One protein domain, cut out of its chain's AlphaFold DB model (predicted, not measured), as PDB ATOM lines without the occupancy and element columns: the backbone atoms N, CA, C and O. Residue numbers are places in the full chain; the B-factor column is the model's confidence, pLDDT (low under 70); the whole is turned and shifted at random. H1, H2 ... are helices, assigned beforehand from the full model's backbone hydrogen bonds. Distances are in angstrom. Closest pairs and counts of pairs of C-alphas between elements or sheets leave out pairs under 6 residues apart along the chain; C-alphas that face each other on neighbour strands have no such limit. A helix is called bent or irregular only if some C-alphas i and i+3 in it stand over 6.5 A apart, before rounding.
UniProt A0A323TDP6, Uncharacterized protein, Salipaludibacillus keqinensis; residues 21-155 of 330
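AT A GLANCE: This is residues 21 to 155 of the 330 residues of an uncharacterized protein of Salipaludibacillus keqinensis (UniProt A0A323TDP6). A long helix, H4, runs through the middle of this domain, with H1, H2 and H3 covering one side of it and H5, H6 and H7 the other. H1 and H2 follow one another along that first side and H3 folds back beside H2, while H8 lies beyond H5 and H7, apart from H4. The printed part has 135 residues, with eight named helices, H1 to H8 in chain order, and no named strand: all helix. It is compact, with a radius of gyration of the C-alphas of 14.4 A and spans of 41 by 33 by 22 A.

IN THESE COORDINATES: Find C-alpha 75 at (32.902, -34.995, 68.764); from there H4 runs 36.8 A, residues 75 to 99, to C-alpha 99 at (45.514, -36.849, 103.319). Before it come H1, residues 21 to 34, H2, residues 36 to 48, and H3, residues 52 to 70 and 27.4 A long. After it look for H5, residues 103 to 118 and 20.0 A, H6, residues 123 to 130, H7, residues 133 to 145, and H8, residues 147 to 154, ending at C-alpha 154 (23.849, -54.071, 86.967). H4 is irregular, with C-alphas 76 and 79 7.3 A apart; H5 is too, with C-alphas 105 and 108 7.8 A apart, and has a kink of 32 degrees near residue 110; H8 is only just irregular, with C-alphas 150 and 153 6.6 A apart.

HOW THE PARTS SIT: Start at the hub, H4, which touches six helices. H3, with residues 60 to 68 alone, touches it at a steep tilt of 45 degrees, opposite ways; the closest C-alphas, Met 64 and Gln 82, are 5.9 A apart. H2 touches it at Cys 43 and Leu 97, closest C-alphas 6.1 A apart, and H1 at Leu 28 and Phe 85, 6.5 A. H2 and H3 form a hairpin at a shallow tilt of 11 degrees; H1 and H2 meet only through their link. H4 and H5 form another hairpin, at 5 degrees. H7 touches H4, the closest C-alphas being those of Ser 142 and Leu 87, 6.7 A apart; H6 also touches H4, the closest C-alphas being those of Thr 125 and Lys 80, 5.5 A apart. H5 and H8 only just touch, with 3 pairs of C-alphas within 8 A. In H1 and H6 each O i to N i+4 pair is within hydrogen-bond range; H2 has 8 of 9, H3 10 of 15, H4 19 of 21, H5 10 of 12, H7 7 of 9, and H8 0 of 4 but 4 of 5 O i to N i+3 pairs.

THE WHOLE: The two C-alphas farthest apart, Phe 48 and Asn 74, are 41.7 A apart. The printed part has no cut, and each link is tight. Mean pLDDT of the printed part is 90.4; look for values under 70 at residues 73 to 76 and 151 to 155.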
ATOM      1  N   SER A  21      45.727 -41.957  71.762       85.25
ATOM      2  CA  SER A  21      45.235 -42.109  73.137       85.25
ATOM      3  C   SER A  21      46.279 -41.732  74.192       85.25
ATOM      4  O   SER A  21      45.939 -41.022  75.136       85.25
ATOM      5  N   HIS A  22      47.543 -42.129  74.018       88.75
ATOM      6  CA  HIS A  22      48.605 -41.831  74.978       88.75
ATOM      7  C   HIS A  22      48.885 -40.325  75.075       88.75
ATOM      8  O   HIS A  22      49.023 -39.769  76.165       88.75
ATOM      9  N   ASN A  23      48.924 -39.631  73.932       89.88
ATOM     10  CA  ASN A  23      49.137 -38.184  73.912       89.88
ATOM     11  C   ASN A  23      47.977 -37.439  74.594       89.88
ATOM     12  O   ASN A  23      48.211 -36.610  75.472       89.88
ATOM     13  N   HIS A  24      46.731 -37.785  74.259       91.62
ATOM     14  CA  HIS A  24      45.560 -37.186  74.904       91.62
ATOM     15  C   HIS A  24      45.514 -37.476  76.402       91.62
ATOM     16  O   HIS A  24      45.189 -36.585  77.181       91.62
ATOM     17  N   LEU A  25      45.902 -38.680  76.829       93.12
ATOM     18  CA  LEU A  25      45.976 -39.014  78.245       93.12
ATOM     19  C   LEU A  25      47.007 -38.147  78.984       93.12
ATOM     20  O   LEU A  25      46.713 -37.636  80.064       93.12
ATOM     21  N   ASN A  26      48.182 -37.919  78.394       93.50
ATOM     22  CA  ASN A  26      49.186 -37.021  78.970       93.50
ATOM     23  C   ASN A  26      48.658 -35.589  79.096       93.50
ATOM     24  O   ASN A  26      48.839 -34.948  80.131       93.50
ATOM     25  N   GLN A  27      47.958 -35.087  78.079       94.44
ATOM     26  CA  GLN A  27      47.364 -33.757  78.155       94.44
ATOM     27  C   GLN A  27      46.232 -33.680  79.194       94.44
ATOM     28  O   GLN A  27      46.120 -32.686  79.909       94.44
ATOM     29  N   LEU A  28      45.436 -34.743  79.334       94.81
ATOM     30  CA  LEU A  28      44.409 -34.863  80.367       94.81
ATOM     31  C   LEU A  28      45.022 -34.809  81.770       94.81
ATOM     32  O   LEU A  28      44.481 -34.157  82.659       94.81
ATOM     33  N   HIS A  29      46.166 -35.470  81.970       95.50
ATOM     34  CA  HIS A  29      46.909 -35.410  83.224       95.50
ATOM     35  C   HIS A  29      47.397 -33.995  83.535       95.50
ATOM     36  O   HIS A  29      47.183 -33.535  84.653       95.50
ATOM     37  N   LEU A  30      47.961 -33.283  82.554       95.69
ATOM     38  CA  LEU A  30      48.359 -31.879  82.723       95.69
ATOM     39  C   LEU A  30      47.161 -30.982  83.069       95.69
ATOM     40  O   LEU A  30      47.266 -30.096  83.916       95.69
ATOM     41  N   LEU A  31      46.003 -31.234  82.453       95.88
ATOM     42  CA  LEU A  31      44.777 -30.507  82.772       95.88
ATOM     43  C   LEU A  31      44.320 -30.791  84.213       95.88
ATOM     44  O   LEU A  31      44.012 -29.860  84.950       95.88
ATOM     45  N   VAL A  32      44.341 -32.051  84.656       97.12
ATOM     46  CA  VAL A  32      44.042 -32.424  86.052       97.12
ATOM     47  C   VAL A  32      45.020 -31.763  87.025       97.12
ATOM     48  O   VAL A  32      44.590 -31.271  88.066       97.12
ATOM     49  N   GLU A  33      46.311 -31.715  86.689       96.81
ATOM     50  CA  GLU A  33      47.336 -31.034  87.491       96.81
ATOM     51  C   GLU A  33      47.034 -29.541  87.657       96.81
ATOM     52  O   GLU A  33      47.149 -29.013  88.761       96.81
ATOM     53  N   SER A  34      46.556 -28.882  86.597       96.69
ATOM     54  CA  SER A  34      46.158 -27.470  86.647       96.69
ATOM     55  C   SER A  34      44.952 -27.187  87.559       96.69
ATOM     56  O   SER A  34      44.710 -26.032  87.908       96.69
ATOM     57  N   HIS A  35      44.221 -28.230  87.971       97.50
ATOM     58  CA  HIS A  35      43.037 -28.150  88.828       97.50
ATOM     59  C   HIS A  35      43.263 -28.639  90.270       97.50
ATOM     60  O   HIS A  35      42.311 -28.699  91.056       97.50
ATOM     61  N   LEU A  36      44.492 -29.019  90.642       97.25
ATOM     62  CA  LEU A  36      44.762 -29.602  91.962       97.25
ATOM     63  C   LEU A  36      44.501 -28.629  93.114       97.25
ATOM     64  O   LEU A  36      43.962 -29.056  94.134       97.25
ATOM     65  N   ASP A  37      44.805 -27.342  92.945       97.25
ATOM     66  CA  ASP A  37      44.564 -26.329  93.979       97.25
ATOM     67  C   ASP A  37      43.062 -26.180  94.270       97.25
ATOM     68  O   ASP A  37      42.641 -26.133  95.427       97.25
ATOM     69  N   GLN A  38      42.226 -26.189  93.226       97.69
ATOM     70  CA  GLN A  38      40.770 -26.127  93.364       97.69
ATOM     71  C   GLN A  38      40.224 -27.397  94.019       97.69
ATOM     72  O   GLN A  38      39.383 -27.311  94.912       97.69
ATOM     73  N   VAL A  39      40.720 -28.578  93.629       97.69
ATOM     74  CA  VAL A  39      40.366 -29.846  94.291       97.69
ATOM     75  C   VAL A  39      40.747 -29.811  95.774       97.69
ATOM     76  O   VAL A  39      39.950 -30.242  96.610       97.69
ATOM     77  N   GLY A  40      41.922 -29.268  96.105       97.12
ATOM     78  CA  GLY A  40      42.388 -29.033  97.472       97.12
ATOM     79  C   GLY A  40      41.402 -28.193  98.274       97.12
ATOM     80  O   GLY A  40      40.863 -28.669  99.275       97.12
ATOM     81  N   PHE A  41      41.089 -27.002  97.761       96.81
ATOM     82  CA  PHE A  41      40.120 -26.080  98.348       96.81
ATOM     83  C   PHE A  41      38.749 -26.738  98.575       96.81
ATOM     84  O   PHE A  41      38.201 -26.671  99.675       96.81
ATOM     85  N   PHE A  42      38.206 -27.440  97.574       96.75
ATOM     86  CA  PHE A  42      36.926 -28.135  97.729       96.75
ATOM     87  C   PHE A  42      36.973 -29.201  98.817       96.75
ATOM     88  O   PHE A  42      36.016 -29.327  99.577       96.75
ATOM     89  N   CYS A  43      38.055 -29.978  98.902       96.31
ATOM     90  CA  CYS A  43      38.182 -31.015  99.921       96.31
ATOM     91  C   CYS A  43      38.260 -30.424 101.329       96.31
ATOM     92  O   CYS A  43      37.627 -30.973 102.229       96.31
ATOM     93  N   GLU A  44      38.986 -29.318 101.508       95.00
ATOM     94  CA  GLU A  44      39.063 -28.591 102.780       95.00
ATOM     95  C   GLU A  44      37.689 -28.051 103.188       95.00
ATOM     96  O   GLU A  44      37.200 -28.376 104.272       95.00
ATOM     97  N   GLU A  45      36.996 -27.346 102.293       95.44
ATOM     98  CA  GLU A  45      35.659 -26.811 102.568       95.44
ATOM     99  C   GLU A  45      34.621 -27.914 102.815       95.44
ATOM    100  O   GLU A  45      33.758 -27.776 103.683       95.44
ATOM    101  N   TRP A  46      34.714 -29.058 102.129       92.62
ATOM    102  CA  TRP A  46      33.784 -30.185 102.315       92.62
ATOM    103  C   TRP A  46      33.902 -30.825 103.698       92.62
ATOM    104  O   TRP A  46      32.956 -31.456 104.186       92.62
ATOM    105  N   THR A  47      35.027 -30.646 104.392       86.00
ATOM    106  CA  THR A  47      35.118 -31.087 105.789       86.00
ATOM    107  C   THR A  47      34.109 -30.334 106.665       86.00
ATOM    108  O   THR A  47      33.390 -30.973 107.439       86.00
ATOM    109  N   PHE A  48      33.950 -29.024 106.448       88.38
ATOM    110  CA  PHE A  48      33.118 -28.133 107.261       88.38
ATOM    111  C   PHE A  48      31.708 -27.911 106.695       88.38
ATOM    112  O   PHE A  48      30.759 -27.720 107.456       88.38
ATOM    113  N   GLN A  49      31.545 -27.963 105.371       90.00
ATOM    114  CA  GLN A  49      30.336 -27.535 104.669       90.00
ATOM    115  C   GLN A  49      29.767 -28.650 103.771       90.00
ATOM    116  O   GLN A  49      30.158 -28.790 102.613       90.00
ATOM    117  N   PRO A  50      28.768 -29.431 104.231       77.38
ATOM    118  CA  PRO A  50      28.220 -30.556 103.455       77.38
ATOM    119  C   PRO A  50      27.558 -30.181 102.116       77.38
ATOM    120  O   PRO A  50      27.320 -31.046 101.272       77.38
ATOM    121  N   HIS A  51      27.197 -28.910 101.927       84.44
ATOM    122  CA  HIS A  51      26.536 -28.425 100.715       84.44
ATOM    123  C   HIS A  51      27.521 -28.093  99.584       84.44
ATOM    124  O   HIS A  51      27.088 -27.991  98.436       84.44
ATOM    125  N   ILE A  52      28.832 -28.027  99.866       91.00
ATOM    126  CA  ILE A  52      29.864 -27.712  98.866       91.00
ATOM    127  C   ILE A  52      29.893 -28.715  97.704       91.00
ATOM    128  O   ILE A  52      30.336 -28.389  96.610       91.00
ATOM    129  N   LYS A  53      29.355 -29.927  97.897       87.25
ATOM    130  CA  LYS A  53      29.215 -30.943  96.842       87.25
ATOM    131  C   LYS A  53      28.411 -30.465  95.626       87.25
ATOM    132  O   LYS A  53      28.629 -30.967  94.527       87.25
ATOM    133  N   LEU A  54      27.473 -29.527  95.812       87.25
ATOM    134  CA  LEU A  54      26.727 -28.922  94.705       87.25
ATOM    135  C   LEU A  54      27.641 -27.992  93.904       87.25
ATOM    136  O   LEU A  54      27.746 -28.146  92.694       87.25
ATOM    137  N   THR A  55      28.388 -27.134  94.600       93.38
ATOM    138  CA  THR A  55      29.396 -26.252  93.999       93.38
ATOM    139  C   THR A  55      30.474 -27.044  93.264       93.38
ATOM    140  O   THR A  55      30.809 -26.714  92.133       93.38
ATOM    141  N   PHE A  56      30.966 -28.139  93.856       95.69
ATOM    142  CA  PHE A  56      31.923 -29.034  93.205       95.69
ATOM    143  C   PHE A  56      31.356 -29.638  91.916       95.69
ATOM    144  O   PHE A  56      32.062 -29.731  90.918       95.69
ATOM    145  N   ARG A  57      30.077 -30.040  91.911       92.69
ATOM    146  CA  ARG A  57      29.427 -30.586  90.712       92.69
ATOM    147  C   ARG A  57      29.370 -29.557  89.587       92.69
ATOM    148  O   ARG A  57      29.594 -29.926  88.438       92.69
ATOM    149  N   ASP A  58      29.022 -28.317  89.900       93.19
ATOM    150  CA  ASP A  58      28.909 -27.266  88.889       93.19
ATOM    151  C   ASP A  58      30.288 -26.852  88.370       93.19
ATOM    152  O   ASP A  58      30.486 -26.829  87.158       93.19
ATOM    153  N   TRP A  59      31.272 -26.713  89.261       97.00
ATOM    154  CA  TRP A  59      32.669 -26.526  88.871       97.00
ATOM    155  C   TRP A  59      33.190 -27.660  87.981       97.00
ATOM    156  O   TRP A  59      33.842 -27.398  86.975       97.00
ATOM    157  N   LEU A  60      32.885 -28.923  88.300       96.75
ATOM    158  CA  LEU A  60      33.341 -30.056  87.493       96.75
ATOM    159  C   LEU A  60      32.801 -29.974  86.059       96.75
ATOM    160  O   LEU A  60      33.541 -30.258  85.124       96.75
ATOM    161  N   LYS A  61      31.544 -29.549  85.869       93.94
ATOM    162  CA  LYS A  61      30.977 -29.339  84.525       93.94
ATOM    163  C   LYS A  61      31.708 -28.235  83.767       93.94
ATOM    164  O   LYS A  61      31.944 -28.388  82.576       93.94
ATOM    165  N   GLU A  62      32.053 -27.142  84.441       94.69
ATOM    166  CA  GLU A  62      32.821 -26.049  83.835       94.69
ATOM    167  C   GLU A  62      34.234 -26.513  83.460       94.69
ATOM    168  O   GLU A  62      34.676 -26.294  82.335       94.69
ATOM    169  N   ALA A  63      34.913 -27.239  84.351       95.06
ATOM    170  CA  ALA A  63      36.245 -27.790  84.098       95.06
ATOM    171  C   ALA A  63      36.261 -28.779  82.917       95.06
ATOM    172  O   ALA A  63      37.237 -28.848  82.173       95.06
ATOM    173  N   MET A  64      35.164 -29.510  82.691       94.81
ATOM    174  CA  MET A  64      35.029 -30.410  81.539       94.81
ATOM    175  C   MET A  64      35.009 -29.690  80.188       94.81
ATOM    176  O   MET A  64      35.339 -30.325  79.189       94.81
ATOM    177  N   VAL A  65      34.672 -28.397  80.134       92.88
ATOM    178  CA  VAL A  65      34.771 -27.604  78.895       92.88
ATOM    179  C   VAL A  65      36.234 -27.495  78.452       92.88
ATOM    180  O   VAL A  65      36.530 -27.615  77.269       92.88
ATOM    181  N   GLY A  66      37.174 -27.400  79.400       91.31
ATOM    182  CA  GLY A  66      38.610 -27.393  79.104       91.31
ATOM    183  C   GLY A  66      39.120 -28.695  78.473       91.31
ATOM    184  O   GLY A  66      40.134 -28.688  77.777       91.31
ATOM    185  N   VAL A  67      38.408 -29.816  78.646       92.38
ATOM    186  CA  VAL A  67      38.746 -31.081  77.969       92.38
ATOM    187  C   VAL A  67      38.567 -30.947  76.454       92.38
ATOM    188  O   VAL A  67      39.351 -31.526  75.702       92.38
ATOM    189  N   GLU A  68      37.587 -30.155  76.008       89.50
ATOM    190  CA  GLU A  68      37.299 -29.945  74.584       89.50
ATOM    191  C   GLU A  68      38.421 -29.181  73.876       89.50
ATOM    192  O   GLU A  68      38.753 -29.477  72.730       89.50
ATOM    193  N   GLU A  69      39.046 -28.230  74.574       88.56
ATOM    194  CA  GLU A  69      40.161 -27.439  74.045       88.56
ATOM    195  C   GLU A  69      41.439 -28.270  73.891       88.56
ATOM    196  O   GLU A  69      42.245 -28.042  72.988       88.56
ATOM    197  N   VAL A  70      41.626 -29.236  74.792       87.88
ATOM    198  CA  VAL A  70      42.839 -30.047  74.874       87.88
ATOM    199  C   VAL A  70      42.786 -31.228  73.909       87.88
ATOM    200  O   VAL A  70      43.778 -31.522  73.240       87.88
ATOM    201  N   VAL A  71      41.634 -31.892  73.805       86.00
ATOM    202  CA  VAL A  71      41.459 -33.078  72.967       86.00
ATOM    203  C   VAL A  71      40.781 -32.679  71.657       86.00
ATOM    204  O   VAL A  71      39.571 -32.797  71.495       86.00
ATOM    205  N   SER A  72      41.581 -32.188  70.708       70.12
ATOM    206  CA  SER A  72      41.150 -31.684  69.394       70.12
ATOM    207  C   SER A  72      40.682 -32.785  68.416       70.12
ATOM    208  O   SER A  72      41.131 -32.835  67.269       70.12
ATOM    209  N   GLU A  73      39.821 -33.706  68.856       64.62
ATOM    210  CA  GLU A  73      39.269 -34.803  68.047       64.62
ATOM    211  C   GLU A  73      37.780 -34.610  67.709       64.62
ATOM    212  O   GLU A  73      37.058 -33.839  68.337       64.62
ATOM    213  N   ASN A  74      37.305 -35.367  66.710       63.94
ATOM    214  CA  ASN A  74      35.890 -35.474  66.348       63.94
ATOM    215  C   ASN A  74      34.996 -35.713  67.585       63.94
ATOM    216  O   ASN A  74      35.269 -36.598  68.398       63.94
ATOM    217  N   ASN A  75      33.867 -34.994  67.651       63.59
ATOM    218  CA  ASN A  75      32.902 -34.995  68.764       63.59
ATOM    219  C   ASN A  75      32.495 -36.384  69.299       63.59
ATOM    220  O   ASN A  75      32.122 -36.495  70.466       63.59
ATOM    221  N   SER A  76      32.566 -37.453  68.493       66.00
ATOM    222  CA  SER A  76      32.175 -38.808  68.910       66.00
ATOM    223  C   SER A  76      33.006 -39.370  70.070       66.00
ATOM    224  O   SER A  76      32.507 -40.223  70.799       66.00
ATOM    225  N   ASN A  77      34.235 -38.883  70.282       84.00
ATOM    226  CA  ASN A  77      35.101 -39.319  71.384       84.00
ATOM    227  C   ASN A  77      35.072 -38.382  72.601       84.00
ATOM    228  O   ASN A  77      35.679 -38.710  73.620       84.00
ATOM    229  N   MET A  78      34.370 -37.245  72.544       92.62
ATOM    230  CA  MET A  78      34.457 -36.224  73.597       92.62
ATOM    231  C   MET A  78      33.983 -36.748  74.958       92.62
ATOM    232  O   MET A  78      34.679 -36.625  75.966       92.62
ATOM    233  N   ASN A  79      32.853 -37.460  74.961       92.81
ATOM    234  CA  ASN A  79      32.296 -38.101  76.153       92.81
ATOM    235  C   ASN A  79      33.288 -39.067  76.824       92.81
ATOM    236  O   ASN A  79      33.276 -39.211  78.045       92.81
ATOM    237  N   LYS A  80      34.155 -39.723  76.037       94.56
ATOM    238  CA  LYS A  80      35.182 -40.648  76.537       94.56
ATOM    239  C   LYS A  80      36.188 -39.907  77.413       94.56
ATOM    240  O   LYS A  80      36.460 -40.311  78.542       94.56
ATOM    241  N   TRP A  81      36.715 -38.805  76.892       95.06
ATOM    242  CA  TRP A  81      37.748 -38.005  77.544       95.06
ATOM    243  C   TRP A  81      37.207 -37.224  78.735       95.06
ATOM    244  O   TRP A  81      37.839 -37.193  79.787       95.06
ATOM    245  N   GLN A  82      35.993 -36.692  78.616       95.62
ATOM    246  CA  GLN A  82      35.269 -36.050  79.709       95.62
ATOM    247  C   GLN A  82      35.013 -37.002  80.891       95.62
ATOM    248  O   GLN A  82      35.211 -36.627  82.049       95.62
ATOM    249  N   LEU A  83      34.630 -38.254  80.616       95.62
ATOM    250  CA  LEU A  83      34.474 -39.282  81.646       95.62
ATOM    251  C   LEU A  83      35.809 -39.601  82.331       95.62
ATOM    252  O   LEU A  83      35.877 -39.620  83.561       95.62
ATOM    253  N   LEU A  84      36.875 -39.819  81.556       96.62
ATOM    254  CA  LEU A  84      38.210 -40.087  82.101       96.62
ATOM    255  C   LEU A  84      38.730 -38.927  82.949       96.62
ATOM    256  O   LEU A  84      39.267 -39.163  84.030       96.62
ATOM    257  N   PHE A  85      38.518 -37.688  82.500       97.50
ATOM    258  CA  PHE A  85      38.872 -36.488  83.252       97.50
ATOM    259  C   PHE A  85      38.182 -36.483  84.614       97.50
ATOM    260  O   PHE A  85      38.844 -36.382  85.646       97.50
ATOM    261  N   GLY A  86      36.862 -36.686  84.634       97.19
ATOM    262  CA  GLY A  86      36.113 -36.753  85.883       97.19
ATOM    263  C   GLY A  86      36.605 -37.870  86.803       97.19
ATOM    264  O   GLY A  86      36.823 -37.621  87.986       97.19
ATOM    265  N   LEU A  87      36.863 -39.077  86.283       96.94
ATOM    266  CA  LEU A  87      37.419 -40.181  87.080       96.94
ATOM    267  C   LEU A  87      38.761 -39.809  87.724       96.94
ATOM    268  O   LEU A  87      38.960 -40.068  88.913       96.94
ATOM    269  N   LEU A  88      39.658 -39.163  86.976       97.50
ATOM    270  CA  LEU A  88      40.938 -38.691  87.503       97.50
ATOM    271  C   LEU A  88      40.746 -37.618  88.582       97.50
ATOM    272  O   LEU A  88      41.382 -37.704  89.633       97.50
ATOM    273  N   ILE A  89      39.831 -36.664  88.386       98.19
ATOM    274  CA  ILE A  89      39.489 -35.663  89.407       98.19
ATOM    275  C   ILE A  89      38.962 -36.336  90.683       98.19
ATOM    276  O   ILE A  89      39.440 -36.032  91.775       98.19
ATOM    277  N   PHE A  90      38.048 -37.306  90.578       98.00
ATOM    278  CA  PHE A  90      37.545 -38.041  91.746       98.00
ATOM    279  C   PHE A  90      38.647 -38.836  92.462       98.00
ATOM    280  O   PHE A  90      38.657 -38.894  93.695       98.00
ATOM    281  N   GLN A  91      39.614 -39.402  91.732       97.38
ATOM    282  CA  GLN A  91      40.793 -40.019  92.348       97.38
ATOM    283  C   GLN A  91      41.620 -38.997  93.147       97.38
ATOM    284  O   GLN A  91      42.089 -39.331  94.238       97.38
ATOM    285  N   GLN A  92      41.776 -37.761  92.656       97.94
ATOM    286  CA  GLN A  92      42.461 -36.694  93.400       97.94
ATOM    287  C   GLN A  92      41.662 -36.245  94.628       97.94
ATOM    288  O   GLN A  92      42.235 -36.159  95.710       97.94
ATOM    289  N   VAL A  93      40.339 -36.083  94.510       97.62
ATOM    290  CA  VAL A  93      39.444 -35.803  95.653       97.62
ATOM    291  C   VAL A  93      39.616 -36.858  96.743       97.62
ATOM    292  O   VAL A  93      39.797 -36.533  97.915       97.62
ATOM    293  N   ARG A  94      39.624 -38.146  96.374       97.25
ATOM    294  CA  ARG A  94      39.858 -39.237  97.326       97.25
ATOM    295  C   ARG A  94      41.230 -39.131  97.989       97.25
ATOM    296  O   ARG A  94      41.304 -39.241  99.209       97.25
ATOM    297  N   LYS A  95      42.306 -38.932  97.217       97.44
ATOM    298  CA  LYS A  95      43.666 -38.787  97.769       97.44
ATOM    299  C   LYS A  95      43.746 -37.619  98.752       97.44
ATOM    300  O   LYS A  95      44.269 -37.804  99.847       97.44
ATOM    301  N   GLN A  96      43.171 -36.473  98.399       97.69
ATOM    302  CA  GLN A  96      43.176 -35.286  99.244       97.69
ATOM    303  C   GLN A  96      42.363 -35.496 100.525       97.69
ATOM    304  O   GLN A  96      42.848 -35.217 101.616       97.69
ATOM    305  N   LEU A  97      41.164 -36.079 100.441       94.75
ATOM    306  CA  LEU A  97      40.369 -36.403 101.630       94.75
ATOM    307  C   LEU A  97      41.034 -37.460 102.526       94.75
ATOM    308  O   LEU A  97      40.827 -37.437 103.739       94.75
ATOM    309  N   ILE A  98      41.813 -38.392 101.963       96.19
ATOM    310  CA  ILE A  98      42.633 -39.331 102.748       96.19
ATOM    311  C   ILE A  98      43.755 -38.571 103.458       96.19
ATOM    312  O   ILE A  98      43.948 -38.781 104.652       96.19
ATOM    313  N   HIS A  99      44.452 -37.679 102.750       96.12
ATOM    314  CA  HIS A  99      45.514 -36.849 103.319       96.12
ATOM    315  C   HIS A  99      45.005 -35.976 104.476       96.12
ATOM    316  O   HIS A  99      45.644 -35.913 105.522       96.12
ATOM    317  N   LEU A 100      43.811 -35.394 104.330       94.06
ATOM    318  CA  LEU A 100      43.140 -34.618 105.376       94.06
ATOM    319  C   LEU A 100      42.540 -35.490 106.502       94.06
ATOM    320  O   LEU A 100      42.101 -34.958 107.515       94.06
ATOM    321  N   GLY A 101      42.481 -36.819 106.344       93.81
ATOM    322  CA  GLY A 101      41.913 -37.741 107.337       93.81
ATOM    323  C   GLY A 101      40.378 -37.829 107.358       93.81
ATOM    324  O   GLY A 101      39.812 -38.431 108.270       93.81
ATOM    325  N   PHE A 102      39.683 -37.280 106.355       94.56
ATOM    326  CA  PHE A 102      38.214 -37.196 106.311       94.56
ATOM    327  C   PHE A 102      37.538 -38.154 105.321       94.56
ATOM    328  O   PHE A 102      36.306 -38.212 105.269       94.56
ATOM    329  N   TYR A 103      38.294 -38.941 104.547       94.06
ATOM    330  CA  TYR A 103      37.697 -39.805 103.519       94.06
ATOM    331  C   TYR A 103      36.687 -40.813 104.079       94.06
ATOM    332  O   TYR A 103      35.628 -40.988 103.491       94.06
ATOM    333  N   SER A 104      36.949 -41.450 105.225       90.25
ATOM    334  CA  SER A 104      36.012 -42.419 105.820       90.25
ATOM    335  C   SER A 104      34.648 -41.800 106.148       90.25
ATOM    336  O   SER A 104      33.624 -42.445 105.930       90.25
ATOM    337  N   PHE A 105      34.626 -40.541 106.597       86.81
ATOM    338  CA  PHE A 105      33.404 -39.795 106.910       86.81
ATOM    339  C   PHE A 105      32.636 -39.359 105.659       86.81
ATOM    340  O   PHE A 105      31.413 -39.252 105.698       86.81
ATOM    341  N   ARG A 106      33.340 -39.119 104.547       88.44
ATOM    342  CA  ARG A 106      32.756 -38.607 103.295       88.44
ATOM    343  C   ARG A 106      32.640 -39.648 102.186       88.44
ATOM    344  O   ARG A 106      32.073 -39.346 101.141       88.44
ATOM    345  N   LYS A 107      33.110 -40.880 102.402       91.81
ATOM    346  CA  LYS A 107      33.187 -41.938 101.382       91.81
ATOM    347  C   LYS A 107      31.869 -42.119 100.634       91.81
ATOM    348  O   LYS A 107      31.851 -42.072  99.410       91.81
ATOM    349  N   GLN A 108      30.767 -42.285 101.365       87.94
ATOM    350  CA  GLN A 108      29.459 -42.511 100.753       87.94
ATOM    351  C   GLN A 108      28.979 -41.295  99.945       87.94
ATOM    352  O   GLN A 108      28.352 -41.460  98.904       87.94
ATOM    353  N   GLU A 109      29.278 -40.074 100.395       91.12
ATOM    354  CA  GLU A 109      28.928 -38.853  99.663       91.12
ATOM    355  C   GLU A 109      29.718 -38.735  98.356       91.12
ATOM    356  O   GLU A 109      29.123 -38.453  97.317       91.12
ATOM    357  N   VAL A 110      31.029 -39.001  98.398       94.75
ATOM    358  CA  VAL A 110      31.914 -38.983  97.224       94.75
ATOM    359  C   VAL A 110      31.493 -40.047  96.214       94.75
ATOM    360  O   VAL A 110      31.343 -39.737  95.035       94.75
ATOM    361  N   GLU A 111      31.242 -41.280  96.661       93.75
ATOM    362  CA  GLU A 111      30.810 -42.360  95.770       93.75
ATOM    363  C   GLU A 111      29.434 -42.070  95.148       93.75
ATOM    364  O   GLU A 111      29.251 -42.287  93.953       93.75
ATOM    365  N   ASN A 112      28.482 -41.515  95.908       87.19
ATOM    366  CA  ASN A 112      27.186 -41.099  95.359       87.19
ATOM    367  C   ASN A 112      27.335 -39.986  94.311       87.19
ATOM    368  O   ASN A 112      26.651 -40.003  93.287       87.19
ATOM    369  N   LEU A 113      28.222 -39.017  94.559       92.50
ATOM    370  CA  LEU A 113      28.476 -37.931  93.618       92.50
ATOM    371  C   LEU A 113      29.111 -38.461  92.329       92.50
ATOM    372  O   LEU A 113      28.650 -38.121  91.240       92.50
ATOM    373  N   LEU A 114      30.089 -39.359  92.450       94.62
ATOM    374  CA  LEU A 114      30.725 -40.020  91.317       94.62
ATOM    375  C   LEU A 114      29.736 -40.880  90.514       94.62
ATOM    376  O   LEU A 114      29.736 -40.821  89.287       94.62
ATOM    377  N   LEU A 115      28.849 -41.629  91.178       88.88
ATOM    378  CA  LEU A 115      27.781 -42.370  90.499       88.88
ATOM    379  C   LEU A 115      26.869 -41.432  89.702       88.88
ATOM    380  O   LEU A 115      26.586 -41.703  88.536       88.88
ATOM    381  N   SER A 116      26.451 -40.310  90.299       85.69
ATOM    382  CA  SER A 116      25.610 -39.320  89.612       85.69
ATOM    383  C   SER A 116      26.313 -38.676  88.413       85.69
ATOM    384  O   SER A 116      25.670 -38.383  87.409       85.69
ATOM    385  N   PHE A 117      27.634 -38.490  88.502       92.25
ATOM    386  CA  PHE A 117      28.470 -38.032  87.398       92.25
ATOM    387  C   PHE A 117      28.532 -39.084  86.286       92.25
ATOM    388  O   PHE A 117      28.259 -38.782  85.135       92.25
ATOM    389  N   MET A 118      28.797 -40.348  86.604       91.06
ATOM    390  CA  MET A 118      28.891 -41.405  85.589       91.06
ATOM    391  C   MET A 118      27.570 -41.682  84.863       91.06
ATOM    392  O   MET A 118      27.591 -42.102  83.708       91.06
ATOM    393  N   GLN A 119      26.429 -41.435  85.513       85.94
ATOM    394  CA  GLN A 119      25.102 -41.545  84.898       85.94
ATOM    395  C   GLN A 119      24.875 -40.548  83.750       85.94
ATOM    396  O   GLN A 119      23.936 -40.737  82.980       85.94
ATOM    397  N   THR A 120      25.710 -39.512  83.595       88.00
ATOM    398  CA  THR A 120      25.601 -38.572  82.465       88.00
ATOM    399  C   THR A 120      26.186 -39.121  81.165       88.00
ATOM    400  O   THR A 120      26.052 -38.477  80.130       88.00
ATOM    401  N   PHE A 121      26.830 -40.293  81.193       89.38
ATOM    402  CA  PHE A 121      27.493 -40.891  80.035       89.38
ATOM    403  C   PHE A 121      26.782 -42.173  79.575       89.38
ATOM    404  O   PHE A 121      26.412 -43.026  80.383       89.38
ATOM    405  N   SER A 122      26.629 -42.327  78.256       86.88
ATOM    406  CA  SER A 122      26.050 -43.521  77.621       86.88
ATOM    407  C   SER A 122      26.918 -44.763  77.807       86.88
ATOM    408  O   SER A 122      28.135 -44.652  77.938       86.88
ATOM    409  N   SER A 123      26.332 -45.959  77.735       85.25
ATOM    410  CA  SER A 123      27.091 -47.208  77.864       85.25
ATOM    411  C   SER A 123      28.106 -47.442  76.751       85.25
ATOM    412  O   SER A 123      29.176 -47.983  77.025       85.25
ATOM    413  N   ASP A 124      27.849 -46.939  75.544       86.06
ATOM    414  CA  ASP A 124      28.816 -46.977  74.442       86.06
ATOM    415  C   ASP A 124      30.108 -46.219  74.774       86.06
ATOM    416  O   ASP A 124      31.196 -46.668  74.409       86.06
ATOM    417  N   THR A 125      30.022 -45.139  75.562       90.81
ATOM    418  CA  THR A 125      31.200 -44.412  76.060       90.81
ATOM    419  C   THR A 125      32.088 -45.332  76.890       90.81
ATOM    420  O   THR A 125      33.302 -45.339  76.721       90.81
ATOM    421  N   PHE A 126      31.500 -46.157  77.750       90.88
ATOM    422  CA  PHE A 126      32.261 -47.062  78.609       90.88
ATOM    423  C   PHE A 126      32.832 -48.242  77.841       90.88
ATOM    424  O   PHE A 126      34.020 -48.514  77.981       90.88
ATOM    425  N   LYS A 127      32.050 -48.844  76.936       90.50
ATOM    426  CA  LYS A 127      32.557 -49.873  76.015       90.50
ATOM    427  C   LYS A 127      33.748 -49.351  75.208       90.50
ATOM    428  O   LYS A 127      34.722 -50.067  75.005       90.50
ATOM    429  N   SER A 128      33.707 -48.083  74.783       91.69
ATOM    430  CA  SER A 128      34.826 -47.458  74.067       91.69
ATOM    431  C   SER A 128      36.096 -47.320  74.920       91.69
ATOM    432  O   SER A 128      37.193 -47.414  74.377       91.69
ATOM    433  N   ILE A 129      35.966 -47.131  76.240       93.81
ATOM    434  CA  ILE A 129      37.095 -47.097  77.188       93.81
ATOM    435  C   ILE A 129      37.604 -48.510  77.469       93.81
ATOM    436  O   ILE A 129      38.808 -48.725  77.510       93.81
ATOM    437  N   GLU A 130      36.704 -49.473  77.663       93.00
ATOM    438  CA  GLU A 130      37.045 -50.868  77.968       93.00
ATOM    439  C   GLU A 130      37.808 -51.549  76.829       93.00
ATOM    440  O   GLU A 130      38.696 -52.360  77.088       93.00
ATOM    441  N   ASN A 131      37.495 -51.186  75.581       93.12
ATOM    442  CA  ASN A 131      38.177 -51.688  74.389       93.12
ATOM    443  C   ASN A 131      39.574 -51.070  74.171       93.12
ATOM    444  O   ASN A 131      40.336 -51.583  73.353       93.12
ATOM    445  N   ASP A 132      39.911 -49.979  74.863       93.50
ATOM    446  CA  ASP A 132      41.223 -49.328  74.805       93.50
ATOM    447  C   ASP A 132      42.052 -49.762  76.025       93.50
ATOM    448  O   ASP A 132      41.731 -49.428  77.165       93.50
ATOM    449  N   GLU A 133      43.111 -50.546  75.803       92.81
ATOM    450  CA  GLU A 133      43.885 -51.184  76.876       92.81
ATOM    451  C   GLU A 133      44.413 -50.169  77.905       92.81
ATOM    452  O   GLU A 133      44.276 -50.382  79.115       92.81
ATOM    453  N   GLU A 134      44.937 -49.036  77.433       91.88
ATOM    454  CA  GLU A 134      45.524 -47.993  78.272       91.88
ATOM    455  C   GLU A 134      44.452 -47.299  79.120       91.88
ATOM    456  O   GLU A 134      44.591 -47.171  80.340       91.88
ATOM    457  N   LEU A 135      43.328 -46.932  78.505       94.50
ATOM    458  CA  LEU A 135      42.243 -46.225  79.190       94.50
ATOM    459  C   LEU A 135      41.462 -47.146  80.136       94.50
ATOM    460  O   LEU A 135      41.039 -46.718  81.216       94.50
ATOM    461  N   SER A 136      41.344 -48.430  79.788       94.12
ATOM    462  CA  SER A 136      40.721 -49.450  80.638       94.12
ATOM    463  C   SER A 136      41.418 -49.568  81.999       94.12
ATOM    464  O   SER A 136      40.773 -49.877  83.004       94.12
ATOM    465  N   SER A 137      42.725 -49.286  82.066       94.88
ATOM    466  CA  SER A 137      43.490 -49.331  83.314       94.88
ATOM    467  C   SER A 137      43.032 -48.258  84.313       94.88
ATOM    468  O   SER A 137      42.929 -48.532  85.513       94.88
ATOM    469  N   ILE A 138      42.664 -47.068  83.824       95.19
ATOM    470  CA  ILE A 138      42.164 -45.949  84.634       95.19
ATOM    471  C   ILE A 138      40.775 -46.272  85.179       95.19
ATOM    472  O   ILE A 138      40.501 -46.041  86.362       95.19
ATOM    473  N   LEU A 139      39.910 -46.846  84.338       94.31
ATOM    474  CA  LEU A 139      38.583 -47.293  84.749       94.31
ATOM    475  C   LEU A 139      38.682 -48.380  85.830       94.31
ATOM    476  O   LEU A 139      38.137 -48.203  86.919       94.31
ATOM    477  N   LYS A 140      39.476 -49.435  85.600       94.25
ATOM    478  CA  LYS A 140      39.703 -50.524  86.572       94.25
ATOM    479  C   LYS A 140      40.272 -50.019  87.896       94.25
ATOM    480  O   LYS A 140      39.846 -50.462  88.961       94.25
ATOM    481  N   ARG A 141      41.221 -49.078  87.855       95.25
ATOM    482  CA  ARG A 141      41.758 -48.433  89.063       95.25
ATOM    483  C   ARG A 141      40.673 -47.662  89.812       95.25
ATOM    484  O   ARG A 141      40.565 -47.787  91.028       95.25
ATOM    485  N   SER A 142      39.836 -46.919  89.092       95.19
ATOM    486  CA  SER A 142      38.720 -46.185  89.696       95.19
ATOM    487  C   SER A 142      37.712 -47.134  90.347       95.19
ATOM    488  O   SER A 142      37.254 -46.873  91.451       95.19
ATOM    489  N   GLU A 143      37.415 -48.279  89.736       93.44
ATOM    490  CA  GLU A 143      36.537 -49.301  90.322       93.44
ATOM    491  C   GLU A 143      37.106 -49.975  91.574       93.44
ATOM    492  O   GLU A 143      36.351 -50.452  92.425       93.44
ATOM    493  N   GLN A 144      38.432 -50.061  91.690       94.06
ATOM    494  CA  GLN A 144      39.092 -50.524  92.911       94.06
ATOM    495  C   GLN A 144      38.992 -49.473  94.019       94.06
ATOM    496  O   GLN A 144      38.701 -49.811  95.168       94.06
ATOM    497  N   ASP A 145      39.198 -48.204  93.667       94.31
ATOM    498  CA  ASP A 145      39.130 -47.080  94.601       94.31
ATOM    499  C   ASP A 145      37.694 -46.785  95.072       94.31
ATOM    500  O   ASP A 145      37.495 -46.374  96.221       94.31
ATOM    501  N   PHE A 146      36.707 -47.059  94.213       94.31
ATOM    502  CA  PHE A 146      35.282 -46.800  94.416       94.31
ATOM    503  C   PHE A 146      34.449 -48.062  94.102       94.31
ATOM    504  O   PHE A 146      33.917 -48.213  92.999       94.31
ATOM    505  N   PRO A 147      34.275 -48.989  95.064       88.06
ATOM    506  CA  PRO A 147      33.596 -50.267  94.830       88.06
ATOM    507  C   PRO A 147      32.148 -50.160  94.332       88.06
ATOM    508  O   PRO A 147      31.657 -51.091  93.690       88.06
ATOM    509  N   LEU A 148      31.454 -49.047  94.607       82.94
ATOM    510  CA  LEU A 148      30.108 -48.811  94.076       82.94
ATOM    511  C   LEU A 148      30.084 -48.697  92.543       82.94
ATOM    512  O   LEU A 148      29.053 -48.993  91.943       82.94
ATOM    513  N   LEU A 149      31.208 -48.380  91.891       84.31
ATOM    514  CA  LEU A 149      31.285 -48.338  90.427       84.31
ATOM    515  C   LEU A 149      31.069 -49.698  89.780       84.31
ATOM    516  O   LEU A 149      30.419 -49.779  88.745       84.31
ATOM    517  N   LYS A 150      31.507 -50.783  90.427       79.56
ATOM    518  CA  LYS A 150      31.274 -52.149  89.932       79.56
ATOM    519  C   LYS A 150      29.797 -52.536  89.919       79.56
ATOM    520  O   LYS A 150      29.411 -53.511  89.284       79.56
ATOM    521  N   GLN A 151      28.950 -51.802  90.641       69.06
ATOM    522  CA  GLN A 151      27.508 -52.033  90.624       69.06
ATOM    523  C   GLN A 151      26.841 -51.416  89.388       69.06
ATOM    524  O   GLN A 151      25.685 -51.729  89.122       69.06
ATOM    525  N   ARG A 152      27.560 -50.595  88.607       65.56
ATOM    526  CA  ARG A 152      27.048 -49.903  87.421       65.56
ATOM    527  C   ARG A 152      26.609 -50.844  86.300       65.56
ATOM    528  O   ARG A 152      25.552 -50.615  85.726       65.56
ATOM    529  N   GLU A 153      27.357 -51.915  86.032       56.28
ATOM    530  CA  GLU A 153      26.985 -52.921  85.016       56.28
ATOM    531  C   GLU A 153      25.637 -53.598  85.318       56.28
ATOM    532  O   GLU A 153      24.996 -54.145  84.429       56.28
ATOM    533  N   ARG A 154      25.154 -53.523  86.565       51.34
ATOM    534  CA  ARG A 154      23.849 -54.071  86.967       51.34
ATOM    535  C   ARG A 154      22.678 -53.111  86.733       51.34
ATOM    536  O   ARG A 154      21.555 -53.453  87.099       51.34
ATOM    537  N   LEU A 155      22.927 -51.911  86.200       52.97
ATOM    538  CA  LEU A 155      21.940 -50.827  86.125       52.97
ATOM    539  C   LEU A 155      21.403 -50.538  84.721       52.97
ATOM    540  O   LEU A 155      20.457 -49.761  84.602       52.97
TER     541      LEU A 155